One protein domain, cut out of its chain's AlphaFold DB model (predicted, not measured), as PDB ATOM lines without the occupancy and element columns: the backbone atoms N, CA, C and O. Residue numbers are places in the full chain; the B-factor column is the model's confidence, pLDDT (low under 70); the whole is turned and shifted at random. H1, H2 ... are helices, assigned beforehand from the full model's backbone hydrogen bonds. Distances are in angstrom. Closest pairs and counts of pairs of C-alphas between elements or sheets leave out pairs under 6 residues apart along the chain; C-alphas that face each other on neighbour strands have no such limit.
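This is residues 2 to 62 and 75 to 104 of the 114 residues of an uncharacterized protein of Phytophthora cactorum (UniProt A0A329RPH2). Five helices are strung out in an open, elongated model with few contacts: H1 and H4 pack side by side near one end, and the chain after H1 folds back through a long loop, residues 15 to 28, into H2. From H2, which comes near H1 at one place, the chain goes on to H3 towards the far end of the longest axis, while residues 95 to 104, with H5, stick out as an arm. The printed part has 91 residues with five named helices, H1 to H5 in order along the chain, and no named strand; the class is all helix. The whole is extended, with a radius of gyration of the C-alphas of 19.0 A, and spans 61 by 38 by 23 A.

H1 is residues 2 to 14, 18.5 A from first to last C-alpha, beginning at C-alpha 2 at (268.022, 33.731, -53.382). H2 is residues 29 to 41, 18.3 A long, and begins at C-alpha 29 at (271.478, 18.380, -53.809). H3 is residues 45 to 54, 14.3 A long. After the cut, H4 is residues 79 to 88, 14.5 A long. H5 is residues 98 to 104, 10.7 A long, ending at C-alpha 104 at (260.326, 12.574, -39.064).

H1 touches H4, and their closest C-alphas, those of Leu 10 and Phe 82, are 6.5 A apart. These two run the same way at a steep tilt of 36 degrees, only just beyond shallow. H1 and H2 are close but not clearly touching, with the C-alphas of Asn 4 and Trp 35 closest at 7.1 A. They run opposite ways, also at a steep tilt of 36 degrees, only just beyond shallow. H3 touches no helix, and H5 touches no helix. H2 and H4 are apart. In H1, H2, H3 and H4 every O i to N i+4 pair is within hydrogen-bond range; in H5 it is 0 of 3, and 0 of 4 for O i to N i+3.

The C-alphas of Thr 19 and Leu 62 are the two farthest apart, at 61.6 A. Residues 63 to 74 are not printed, and C-alphas 62 and 75 are 32.8 A apart across this cut. Of the links printed whole, H1 to H2 is long, H2 to H3 tight and H4 to H5 short. Residues 41 to 47, of which 45 to 47 belong to H3, stand free. Mean pLDDT of the printed part is 79.6; residues 17 to 20, 62, 75, 77 and 90 to 104 are under 70.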
ATOM      1  N   ARG A   2     269.406  33.314 -53.063       82.50
ATOM      2  CA  ARG A   2     268.022  33.731 -53.382       82.50
ATOM      3  C   ARG A   2     267.728  33.780 -54.890       82.50
ATOM      4  O   ARG A   2     266.757  33.186 -55.329       82.50
ATOM      5  N   LYS A   3     268.607  34.404 -55.682       85.00
ATOM      6  CA  LYS A   3     268.489  34.477 -57.151       85.00
ATOM      7  C   LYS A   3     268.394  33.099 -57.818       85.00
ATOM      8  O   LYS A   3     267.502  32.866 -58.621       85.00
ATOM      9  N   ASN A   4     269.269  32.170 -57.434       88.81
ATOM     10  CA  ASN A   4     269.293  30.820 -58.002       88.81
ATOM     11  C   ASN A   4     268.024  30.028 -57.656       88.81
ATOM     12  O   ASN A   4     267.520  29.285 -58.492       88.81
ATOM     13  N   TRP A   5     267.489  30.225 -56.446       87.06
ATOM     14  CA  TRP A   5     266.206  29.649 -56.048       87.06
ATOM     15  C   TRP A   5     265.054  30.174 -56.912       87.06
ATOM     16  O   TRP A   5     264.300  29.385 -57.470       87.06
ATOM     17  N   VAL A   6     264.949  31.496 -57.077       87.62
ATOM     18  CA  VAL A   6     263.892  32.121 -57.894       87.62
ATOM     19  C   VAL A   6     263.974  31.660 -59.346       87.62
ATOM     20  O   VAL A   6     262.964  31.249 -59.907       87.62
ATOM     21  N   ALA A   7     265.173  31.641 -59.932       88.81
ATOM     22  CA  ALA A   7     265.380  31.139 -61.288       88.81
ATOM     23  C   ALA A   7     264.941  29.670 -61.438       88.81
ATOM     24  O   ALA A   7     264.323  29.306 -62.435       88.81
ATOM     25  N   ASN A   8     265.204  28.831 -60.429       90.06
ATOM     26  CA  ASN A   8     264.763  27.439 -60.430       90.06
ATOM     27  C   ASN A   8     263.233  27.307 -60.372       90.06
ATOM     28  O   ASN A   8     262.672  26.480 -61.087       90.06
ATOM     29  N   VAL A   9     262.554  28.128 -59.566       88.56
ATOM     30  CA  VAL A   9     261.084  28.137 -59.506       88.56
ATOM     31  C   VAL A   9     260.479  28.655 -60.814       88.56
ATOM     32  O   VAL A   9     259.556  28.034 -61.335       88.56
ATOM     33  N   LEU A  10     261.028  29.728 -61.393       88.88
ATOM     34  CA  LEU A  10     260.604  30.255 -62.697       88.88
ATOM     35  C   LEU A  10     260.718  29.201 -63.800       88.88
ATOM     36  O   LEU A  10     259.773  29.006 -64.560       88.88
ATOM     37  N   GLN A  11     261.831  28.466 -63.842       88.88
ATOM     38  CA  GLN A  11     262.017  27.372 -64.794       88.88
ATOM     39  C   GLN A  11     260.951  26.276 -64.616       88.88
ATOM     40  O   GLN A  11     260.489  25.697 -65.596       88.88
ATOM     41  N   GLN A  12     260.543  25.970 -63.385       89.62
ATOM     42  CA  GLN A  12     259.479  24.991 -63.135       89.62
ATOM     43  C   GLN A  12     258.100  25.507 -63.562       89.62
ATOM     44  O   GLN A  12     257.329  24.742 -64.134       89.62
ATOM     45  N   LEU A  13     257.815  26.793 -63.336       85.75
ATOM     46  CA  LEU A  13     256.574  27.440 -63.768       85.75
ATOM     47  C   LEU A  13     256.458  27.466 -65.296       85.75
ATOM     48  O   LEU A  13     255.432  27.065 -65.835       85.75
ATOM     49  N   GLN A  14     257.530  27.848 -65.993       85.62
ATOM     50  CA  GLN A  14     257.580  27.880 -67.461       85.62
ATOM     51  C   GLN A  14     257.379  26.499 -68.097       85.62
ATOM     52  O   GLN A  14     256.808  26.394 -69.177       85.62
ATOM     53  N   ASN A  15     257.835  25.439 -67.427       83.38
ATOM     54  CA  ASN A  15     257.686  24.062 -67.900       83.38
ATOM     55  C   ASN A  15     256.366  23.409 -67.458       83.38
ATOM     56  O   ASN A  15     256.122  22.245 -67.783       83.38
ATOM     57  N   SER A  16     255.524  24.118 -66.703       81.38
ATOM     58  CA  SER A  16     254.236  23.609 -66.245       81.38
ATOM     59  C   SER A  16     253.164  23.801 -67.315       81.38
ATOM     60  O   SER A  16     252.896  24.912 -67.761       81.38
ATOM     61  N   THR A  17     252.473  22.727 -67.687       66.56
ATOM     62  CA  THR A  17     251.255  22.798 -68.504       66.56
ATOM     63  C   THR A  17     250.047  23.042 -67.598       66.56
ATOM     64  O   THR A  17     249.844  22.302 -66.636       66.56
ATOM     65  N   ALA A  18     249.240  24.060 -67.909       67.06
ATOM     66  CA  ALA A  18     248.197  24.653 -67.055       67.06
ATOM     67  C   ALA A  18     247.041  23.727 -66.603       67.06
ATOM     68  O   ALA A  18     246.123  24.167 -65.918       67.06
ATOM     69  N   THR A  19     247.052  22.450 -66.977       67.25
ATOM     70  CA  THR A  19     245.965  21.500 -66.709       67.25
ATOM     71  C   THR A  19     246.088  20.764 -65.375       67.25
ATOM     72  O   THR A  19     245.122  20.138 -64.949       67.25
ATOM     73  N   THR A  20     247.235  20.834 -64.692       68.75
ATOM     74  CA  THR A  20     247.425  20.201 -63.376       68.75
ATOM     75  C   THR A  20     248.048  21.168 -62.368       68.75
ATOM     76  O   THR A  20     248.872  21.998 -62.755       68.75
ATOM     77  N   PRO A  21     247.676  21.088 -61.074       74.81
ATOM     78  CA  PRO A  21     248.303  21.902 -60.039       74.81
ATOM     79  C   PRO A  21     249.814  21.655 -59.982       74.81
ATOM     80  O   PRO A  21     250.262  20.512 -59.846       74.81
ATOM     81  N   LEU A  22     250.608  22.725 -60.067       79.25
ATOM     82  CA  LEU A  22     252.062  22.612 -60.068       79.25
ATOM     83  C   LEU A  22     252.563  22.231 -58.672       79.25
ATOM     84  O   LEU A  22     252.493  23.015 -57.722       79.25
ATOM     85  N   LYS A  23     253.137  21.033 -58.561       82.62
ATOM     86  CA  LYS A  23     253.895  20.622 -57.380       82.62
ATOM     87  C   LYS A  23     255.350  21.053 -57.545       82.62
ATOM     88  O   LYS A  23     256.088  20.454 -58.326       82.62
ATOM     89  N   LEU A  24     255.749  22.084 -56.801       84.31
ATOM     90  CA  LEU A  24     257.133  22.550 -56.779       84.31
ATOM     91  C   LEU A  24     258.065  21.425 -56.330       84.31
ATOM     92  O   LEU A  24     257.852  20.783 -55.298       84.31
ATOM     93  N   LYS A  25     259.110  21.197 -57.116       86.75
ATOM     94  CA  LYS A  25     260.192  20.273 -56.799       86.75
ATOM     95  C   LYS A  25     261.325  21.045 -56.144       86.75
ATOM     96  O   LYS A  25     261.705  22.122 -56.605       86.75
ATOM     97  N   ALA A  26     261.882  20.472 -55.084       87.56
ATOM     98  CA  ALA A  26     263.105  20.992 -54.500       87.56
ATOM     99  C   ALA A  26     264.265  20.885 -55.517       87.56
ATOM    100  O   ALA A  26     264.315  19.921 -56.288       87.56
ATOM    101  N   PRO A  27     265.214  21.835 -55.520       90.69
ATOM    102  CA  PRO A  27     266.445  21.730 -56.285       90.69
ATOM    103  C   PRO A  27     267.233  20.484 -55.891       90.69
ATOM    104  O   PRO A  27     267.243  20.071 -54.728       90.69
ATOM    105  N   PHE A  28     267.964  19.917 -56.846       89.88
ATOM    106  CA  PHE A  28     268.821  18.773 -56.564       89.88
ATOM    107  C   PHE A  28     269.940  19.153 -55.591       89.88
ATOM    108  O   PHE A  28     270.497  20.253 -55.651       89.88
ATOM    109  N   ARG A  29     270.365  18.196 -54.757       90.88
ATOM    110  CA  ARG A  29     271.478  18.380 -53.809       90.88
ATOM    111  C   ARG A  29     272.731  18.962 -54.475       90.88
ATOM    112  O   ARG A  29     273.375  19.836 -53.906       90.88
ATOM    113  N   GLN A  30     273.057  18.520 -55.690       93.38
ATOM    114  CA  GLN A  30     274.209  19.027 -56.448       93.38
ATOM    115  C   GLN A  30     274.061  20.506 -56.831       93.38
ATOM    116  O   GLN A  30     275.034  21.255 -56.767       93.38
ATOM    117  N   GLN A  31     272.844  20.950 -57.165       91.25
ATOM    118  CA  GLN A  31     272.566  22.360 -57.441       91.25
ATOM    119  C   GLN A  31     272.736  23.197 -56.174       91.25
ATOM    120  O   GLN A  31     273.428  24.209 -56.214       91.25
ATOM    121  N   LEU A  32     272.199  22.735 -55.038       92.25
ATOM    122  CA  LEU A  32     272.382  23.409 -53.748       92.25
ATOM    123  C   LEU A  32     273.863  23.527 -53.377       92.25
ATOM    124  O   LEU A  32     274.314  24.611 -53.021       92.25
ATOM    125  N   ILE A  33     274.643  22.452 -53.528       91.75
ATOM    126  CA  ILE A  33     276.096  22.479 -53.295       91.75
ATOM    127  C   ILE A  33     276.772  23.503 -54.208       91.75
ATOM    128  O   ILE A  33     277.584  24.297 -53.736       91.75
ATOM    129  N   GLY A  34     276.441  23.501 -55.503       92.94
ATOM    130  CA  GLY A  34     276.988  24.454 -56.465       92.94
ATOM    131  C   GLY A  34     276.673  25.902 -56.090       92.94
ATOM    132  O   GLY A  34     277.566  26.746 -56.069       92.94
ATOM    133  N   TRP A  35     275.425  26.182 -55.719       93.81
ATOM    134  CA  TRP A  35     274.990  27.519 -55.321       93.81
ATOM    135  C   TRP A  35     275.641  27.981 -54.015       93.81
ATOM    136  O   TRP A  35     276.036  29.143 -53.924       93.81
ATOM    137  N   THR A  36     275.794  27.090 -53.032       91.50
ATOM    138  CA  THR A  36     276.479  27.396 -51.768       91.50
ATOM    139  C   THR A  36     277.954  27.687 -52.006       91.50
ATOM    140  O   THR A  36     278.469  28.674 -51.484       91.50
ATOM    141  N   LYS A  37     278.631  26.883 -52.837       92.19
ATOM    142  CA  LYS A  37     280.029  27.133 -53.218       92.19
ATOM    143  C   LYS A  37     280.180  28.489 -53.900       92.19
ATOM    144  O   LYS A  37     280.999  29.280 -53.454       92.19
ATOM    145  N   ALA A  38     279.351  28.774 -54.906       89.38
ATOM    146  CA  ALA A  38     279.375  30.048 -55.620       89.38
ATOM    147  C   ALA A  38     279.160  31.241 -54.674       89.38
ATOM    148  O   ALA A  38     279.915  32.211 -54.722       89.38
ATOM    149  N   ALA A  39     278.179  31.136 -53.772       88.31
ATOM    150  CA  ALA A  39     277.891  32.166 -52.779       88.31
ATOM    151  C   ALA A  39     279.052  32.367 -51.797       88.31
ATOM    152  O   ALA A  39     279.344  33.497 -51.424       88.31
ATOM    153  N   TRP A  40     279.730  31.295 -51.386       87.56
ATOM    154  CA  TRP A  40     280.903  31.400 -50.521       87.56
ATOM    155  C   TRP A  40     282.081  32.056 -51.243       87.56
ATOM    156  O   TRP A  40     282.736  32.935 -50.691       87.56
ATOM    157  N   THR A  41     282.321  31.677 -52.499       87.69
ATOM    158  CA  THR A  41     283.414  32.235 -53.307       87.69
ATOM    159  C   THR A  41     283.193  33.691 -53.705       87.69
ATOM    160  O   THR A  41     284.166  34.390 -53.969       87.69
ATOM    161  N   SER A  42     281.944  34.164 -53.743       85.06
ATOM    162  CA  SER A  42     281.635  35.560 -54.059       85.06
ATOM    163  C   SER A  42     281.811  36.506 -52.871       85.06
ATOM    164  O   SER A  42     281.708  37.718 -53.045       85.06
ATOM    165  N   LEU A  43     282.034  35.991 -51.655       84.75
ATOM    166  CA  LEU A  43     282.209  36.835 -50.478       84.75
ATOM    167  C   LEU A  43     283.600  37.480 -50.473       84.75
ATOM    168  O   LEU A  43     284.609  36.769 -50.495       84.75
ATOM    169  N   PRO A  44     283.693  38.815 -50.345       85.44
ATOM    170  CA  PRO A  44     284.974  39.465 -50.130       85.44
ATOM    171  C   PRO A  44     285.616  38.974 -48.830       85.44
ATOM    172  O   PRO A  44     284.957  38.883 -47.790       85.44
ATOM    173  N   ALA A  45     286.935  38.760 -48.840       85.12
ATOM    174  CA  ALA A  45     287.688  38.371 -47.642       85.12
ATOM    175  C   ALA A  45     287.476  39.345 -46.463       85.12
ATOM    176  O   ALA A  45     287.511  38.950 -45.298       85.12
ATOM    177  N   ALA A  46     287.198  40.616 -46.771       82.94
ATOM    178  CA  ALA A  46     286.807  41.645 -45.814       82.94
ATOM    179  C   ALA A  46     285.557  41.278 -44.994       82.94
ATOM    180  O   ALA A  46     285.560  41.490 -43.781       82.94
ATOM    181  N   VAL A  47     284.520  40.733 -45.639       83.00
ATOM    182  CA  VAL A  47     283.254  40.337 -45.000       83.00
ATOM    183  C   VAL A  47     283.486  39.144 -44.080       83.00
ATOM    184  O   VAL A  47     283.059  39.161 -42.927       83.00
ATOM    185  N   VAL A  48     284.239  38.151 -44.558       85.56
ATOM    186  CA  VAL A  48     284.612  36.971 -43.768       85.56
ATOM    187  C   VAL A  48     285.382  37.397 -42.515       85.56
ATOM    188  O   VAL A  48     284.988  37.053 -41.402       85.56
ATOM    189  N   ARG A  49     286.425  38.221 -42.673       83.50
ATOM    190  CA  ARG A  49     287.225  38.733 -41.550       83.50
ATOM    191  C   ARG A  49     286.384  39.543 -40.560       83.50
ATOM    192  O   ARG A  49     286.500  39.314 -39.362       83.50
ATOM    193  N   SER A  50     285.505  40.422 -41.048       83.00
ATOM    194  CA  SER A  50     284.582  41.183 -40.193       83.00
ATOM    195  C   SER A  50     283.696  40.261 -39.346       83.00
ATOM    196  O   SER A  50     283.482  40.524 -38.163       83.00
ATOM    197  N   GLY A  51     283.230  39.143 -39.914       84.00
ATOM    198  CA  GLY A  51     282.499  38.115 -39.170       84.00
ATOM    199  C   GLY A  51     283.320  37.512 -38.025       84.00
ATOM    200  O   GLY A  51     282.843  37.469 -36.890       84.00
ATOM    201  N   PHE A  52     284.570  37.116 -38.290       88.81
ATOM    202  CA  PHE A  52     285.479  36.576 -37.267       88.81
ATOM    203  C   PHE A  52     285.824  37.592 -36.165       88.81
ATOM    204  O   PHE A  52     285.905  37.221 -34.992       88.81
ATOM    205  N   GLU A  53     285.991  38.868 -36.518       85.50
ATOM    206  CA  GLU A  53     286.211  39.954 -35.554       85.50
ATOM    207  C   GLU A  53     284.988  40.156 -34.648       85.50
ATOM    208  O   GLU A  53     285.123  40.234 -33.425       85.50
ATOM    209  N   LYS A  54     283.775  40.180 -35.220       84.06
ATOM    210  CA  LYS A  54     282.519  40.285 -34.452       84.06
ATOM    211  C   LYS A  54     282.310  39.092 -33.520       84.06
ATOM    212  O   LYS A  54     281.837  39.269 -32.400       84.06
ATOM    213  N   ALA A  55     282.713  37.900 -33.957       86.94
ATOM    214  CA  ALA A  55     282.701  36.689 -33.142       86.94
ATOM    215  C   ALA A  55     283.810  36.653 -32.071       86.94
ATOM    216  O   ALA A  55     283.883  35.689 -31.314       86.94
ATOM    217  N   LYS A  56     284.669  37.685 -31.989       87.25
ATOM    218  CA  LYS A  56     285.825  37.774 -31.076       87.25
ATOM    219  C   LYS A  56     286.841  36.637 -31.247       87.25
ATOM    220  O   LYS A  56     287.607  36.352 -30.334       87.25
ATOM    221  N   ILE A  57     286.862  36.007 -32.422       89.88
ATOM    222  CA  ILE A  57     287.848  34.979 -32.781       89.88
ATOM    223  C   ILE A  57     289.167  35.646 -33.196       89.88
ATOM    224  O   ILE A  57     290.244  35.115 -32.947       89.88
ATOM    225  N   VAL A  58     289.087  36.833 -33.808       86.56
ATOM    226  CA  VAL A  58     290.240  37.651 -34.216       86.56
ATOM    227  C   VAL A  58     290.103  39.053 -33.617       86.56
ATOM    228  O   VAL A  58     288.992  39.554 -33.446       86.56
ATOM    229  N   ALA A  59     291.226  39.698 -33.288       84.56
ATOM    230  CA  ALA A  59     291.229  41.062 -32.765       84.56
ATOM    231  C   ALA A  59     290.707  42.063 -33.809       84.56
ATOM    232  O   ALA A  59     291.192  42.106 -34.941       84.56
ATOM    233  N   ARG A  60     289.738  42.894 -33.405       75.44
ATOM    234  CA  ARG A  60     289.184  43.958 -34.250       75.44
ATOM    235  C   ARG A  60     290.235  45.043 -34.470       75.44
ATOM    236  O   ARG A  60     290.740  45.626 -33.513       75.44
ATOM    237  N   GLN A  61     290.551  45.326 -35.728       70.44
ATOM    238  CA  GLN A  61     291.463  46.410 -36.090       70.44
ATOM    239  C   GLN A  61     290.691  47.739 -36.053       70.44
ATOM    240  O   GLN A  61     289.669  47.876 -36.720       70.44
ATOM    241  N   LEU A  62     291.160  48.709 -35.262       61.09
ATOM    242  CA  LEU A  62     290.447  49.965 -34.973       61.09
ATOM    243  C   LEU A  62     290.481  51.010 -36.112       61.09
ATOM    244  O   LEU A  62     289.832  52.039 -35.991       61.09
ATOM    245  N   SER A  75     272.617  41.862 -59.745       62.59
ATOM    246  CA  SER A  75     271.375  42.170 -60.476       62.59
ATOM    247  C   SER A  75     270.172  41.368 -59.963       62.59
ATOM    248  O   SER A  75     270.206  40.126 -59.958       62.59
ATOM    249  N   GLU A  76     269.134  42.091 -59.526       71.19
ATOM    250  CA  GLU A  76     267.903  41.525 -58.974       71.19
ATOM    251  C   GLU A  76     267.236  40.567 -59.979       71.19
ATOM    252  O   GLU A  76     267.291  40.799 -61.190       71.19
ATOM    253  N   PRO A  77     266.644  39.454 -59.512       69.88
ATOM    254  CA  PRO A  77     265.825  38.604 -60.368       69.88
ATOM    255  C   PRO A  77     264.541  39.337 -60.792       69.88
ATOM    256  O   PRO A  77     264.084  40.247 -60.108       69.88
ATOM    257  N   ASP A  78     263.949  38.910 -61.907       79.25
ATOM    258  CA  ASP A  78     262.708  39.482 -62.443       79.25
ATOM    259  C   ASP A  78     261.504  39.118 -61.551       79.25
ATOM    260  O   ASP A  78     260.899  38.046 -61.674       79.25
ATOM    261  N   TRP A  79     261.215  39.996 -60.589       80.12
ATOM    262  CA  TRP A  79     260.123  39.830 -59.630       80.12
ATOM    263  C   TRP A  79     258.746  39.974 -60.272       80.12
ATOM    264  O   TRP A  79     257.827  39.257 -59.884       80.12
ATOM    265  N   GLU A  80     258.611  40.834 -61.280       84.25
ATOM    266  CA  GLU A  80     257.339  41.065 -61.968       84.25
ATOM    267  C   GLU A  80     256.895  39.813 -62.730       84.25
ATOM    268  O   GLU A  80     255.740  39.383 -62.630       84.25
ATOM    269  N   LEU A  81     257.826  39.158 -63.431       80.81
ATOM    270  CA  LEU A  81     257.562  37.881 -64.091       80.81
ATOM    271  C   LEU A  81     257.173  36.789 -63.088       80.81
ATOM    272  O   LEU A  81     256.271  35.991 -63.357       80.81
ATOM    273  N   PHE A  82     257.852  36.741 -61.940       79.31
ATOM    274  CA  PHE A  82     257.575  35.763 -60.893       79.31
ATOM    275  C   PHE A  82     256.168  35.926 -60.309       79.31
ATOM    276  O   PHE A  82     255.440  34.938 -60.187       79.31
ATOM    277  N   GLU A  83     255.762  37.156 -59.997       83.00
ATOM    278  CA  GLU A  83     254.425  37.442 -59.474       83.00
ATOM    279  C   GLU A  83     253.326  37.108 -60.484       83.00
ATOM    280  O   GLU A  83     252.341  36.464 -60.118       83.00
ATOM    281  N   ARG A  84     253.517  37.460 -61.763       86.06
ATOM    282  CA  ARG A  84     252.555  37.130 -62.823       86.06
ATOM    283  C   ARG A  84     252.348  35.620 -62.952       86.06
ATOM    284  O   ARG A  84     251.213  35.148 -62.934       86.06
ATOM    285  N   LEU A  85     253.432  34.848 -63.013       79.06
ATOM    286  CA  LEU A  85     253.347  33.389 -63.142       79.06
ATOM    287  C   LEU A  85     252.716  32.722 -61.909       79.06
ATOM    288  O   LEU A  85     252.016  31.720 -62.047       79.06
ATOM    289  N   LEU A  86     252.918  33.275 -60.707       78.62
ATOM    290  CA  LEU A  86     252.242  32.796 -59.496       78.62
ATOM    291  C   LEU A  86     250.728  33.033 -59.509       78.62
ATOM    292  O   LEU A  86     250.004  32.288 -58.850       78.62
ATOM    293  N   GLN A  87     250.250  34.067 -60.203       78.88
ATOM    294  CA  GLN A  87     248.816  34.330 -60.349       78.88
ATOM    295  C   GLN A  87     248.170  33.438 -61.416       78.88
ATOM    296  O   GLN A  87     247.016  33.045 -61.264       78.88
ATOM    297  N   GLU A  88     248.910  33.102 -62.472       79.31
ATOM    298  CA  GLU A  88     248.430  32.265 -63.578       79.31
ATOM    299  C   GLU A  88     248.397  30.768 -63.227       79.31
ATOM    300  O   GLU A  88     247.555  30.027 -63.738       79.31
ATOM    301  N   VAL A  89     249.291  30.308 -62.346       71.69
ATOM    302  CA  VAL A  89     249.390  28.895 -61.964       71.69
ATOM    303  C   VAL A  89     248.686  28.653 -60.624       71.69
ATOM    304  O   VAL A  89     249.087  29.232 -59.613       71.69
ATOM    305  N   PRO A  90     247.686  27.752 -60.540       61.72
ATOM    306  CA  PRO A  90     247.103  27.365 -59.259       61.72
ATOM    307  C   PRO A  90     248.145  26.610 -58.414       61.72
ATOM    308  O   PRO A  90     248.405  25.423 -58.617       61.72
ATOM    309  N   VAL A  91     248.765  27.311 -57.459       59.22
ATOM    310  CA  VAL A  91     249.739  26.742 -56.516       59.22
ATOM    311  C   VAL A  91     249.021  26.242 -55.264       59.22
ATOM    312  O   VAL A  91     248.436  27.025 -54.512       59.22
ATOM    313  N   VAL A  92     249.110  24.940 -54.985       62.31
ATOM    314  CA  VAL A  92     248.625  24.373 -53.717       62.31
ATOM    315  C   VAL A  92     249.597  24.756 -52.602       62.31
ATOM    316  O   VAL A  92     250.691  24.201 -52.489       62.31
ATOM    317  N   ARG A  93     249.196  25.713 -51.764       57.25
ATOM    318  CA  ARG A  93     249.969  26.156 -50.599       57.25
ATOM    319  C   ARG A  93     249.864  25.116 -49.482       57.25
ATOM    320  O   ARG A  93     248.991  25.214 -48.629       57.25
ATOM    321  N   HIS A  94     250.746  24.121 -49.480       59.81
ATOM    322  CA  HIS A  94     250.979  23.339 -48.267       59.81
ATOM    323  C   HIS A  94     251.806  24.201 -47.312       59.81
ATOM    324  O   HIS A  94     252.911  24.624 -47.652       59.81
ATOM    325  N   VAL A  95     251.246  24.515 -46.145       61.06
ATOM    326  CA  VAL A  95     251.983  25.190 -45.077       61.06
ATOM    327  C   VAL A  95     252.959  24.170 -44.502       61.06
ATOM    328  O   VAL A  95     252.541  23.180 -43.912       61.06
ATOM    329  N   VAL A  96     254.249  24.399 -44.733       58.41
ATOM    330  CA  VAL A  96     255.339  23.675 -44.071       58.41
ATOM    331  C   VAL A  96     255.267  24.029 -42.585       58.41
ATOM    332  O   VAL A  96     255.296  25.216 -42.251       58.41
ATOM    333  N   ASP A  97     255.133  23.029 -41.712       67.31
ATOM    334  CA  ASP A  97     255.219  23.191 -40.258       67.31
ATOM    335  C   ASP A  97     256.595  22.681 -39.810       67.31
ATOM    336  O   ASP A  97     256.774  21.473 -39.624       67.31
ATOM    337  N   PRO A  98     257.574  23.583 -39.598       61.94
ATOM    338  CA  PRO A  98     258.945  23.186 -39.300       61.94
ATOM    339  C   PRO A  98     259.067  22.313 -38.049       61.94
ATOM    340  O   PRO A  98     260.042  21.581 -37.919       61.94
ATOM    341  N   ARG A  99     258.102  22.389 -37.118       62.84
ATOM    342  CA  ARG A  99     258.109  21.565 -35.903       62.84
ATOM    343  C   ARG A  99     257.779  20.105 -36.194       62.84
ATOM    344  O   ARG A  99     258.297  19.242 -35.508       62.84
ATOM    345  N   ARG A 100     256.940  19.828 -37.195       63.81
ATOM    346  CA  ARG A 100     256.530  18.460 -37.557       63.81
ATOM    347  C   ARG A 100     257.503  17.791 -38.524       63.81
ATOM    348  O   ARG A 100     257.682  16.580 -38.476       63.81
ATOM    349  N   ASP A 101     258.159  18.582 -39.367       63.56
ATOM    350  CA  ASP A 101     259.033  18.055 -40.418       63.56
ATOM    351  C   ASP A 101     260.419  17.618 -39.897       63.56
ATOM    352  O   ASP A 101     261.074  16.785 -40.521       63.56
ATOM    353  N   ILE A 102     260.870  18.141 -38.747       61.34
ATOM    354  CA  ILE A 102     262.162  17.775 -38.132       61.34
ATOM    355  C   ILE A 102     262.104  16.394 -37.465       61.34
ATOM    356  O   ILE A 102     263.040  15.607 -37.607       61.34
ATOM    357  N   ASP A 103     261.000  16.070 -36.790       56.00
ATOM    358  CA  ASP A 103     260.879  14.843 -35.989       56.00
ATOM    359  C   ASP A 103     260.773  13.569 -36.847       56.00
ATOM    360  O   ASP A 103     261.010  12.464 -36.366       56.00
ATOM    361  N   THR A 104     260.480  13.713 -38.143       52.12
ATOM    362  CA  THR A 104     260.326  12.574 -39.064       52.12
ATOM    363  C   THR A 104     261.676  11.941 -39.442       52.12
ATOM    364  O   THR A 104     261.723  10.765 -39.782       52.12
TER     365      THR A 104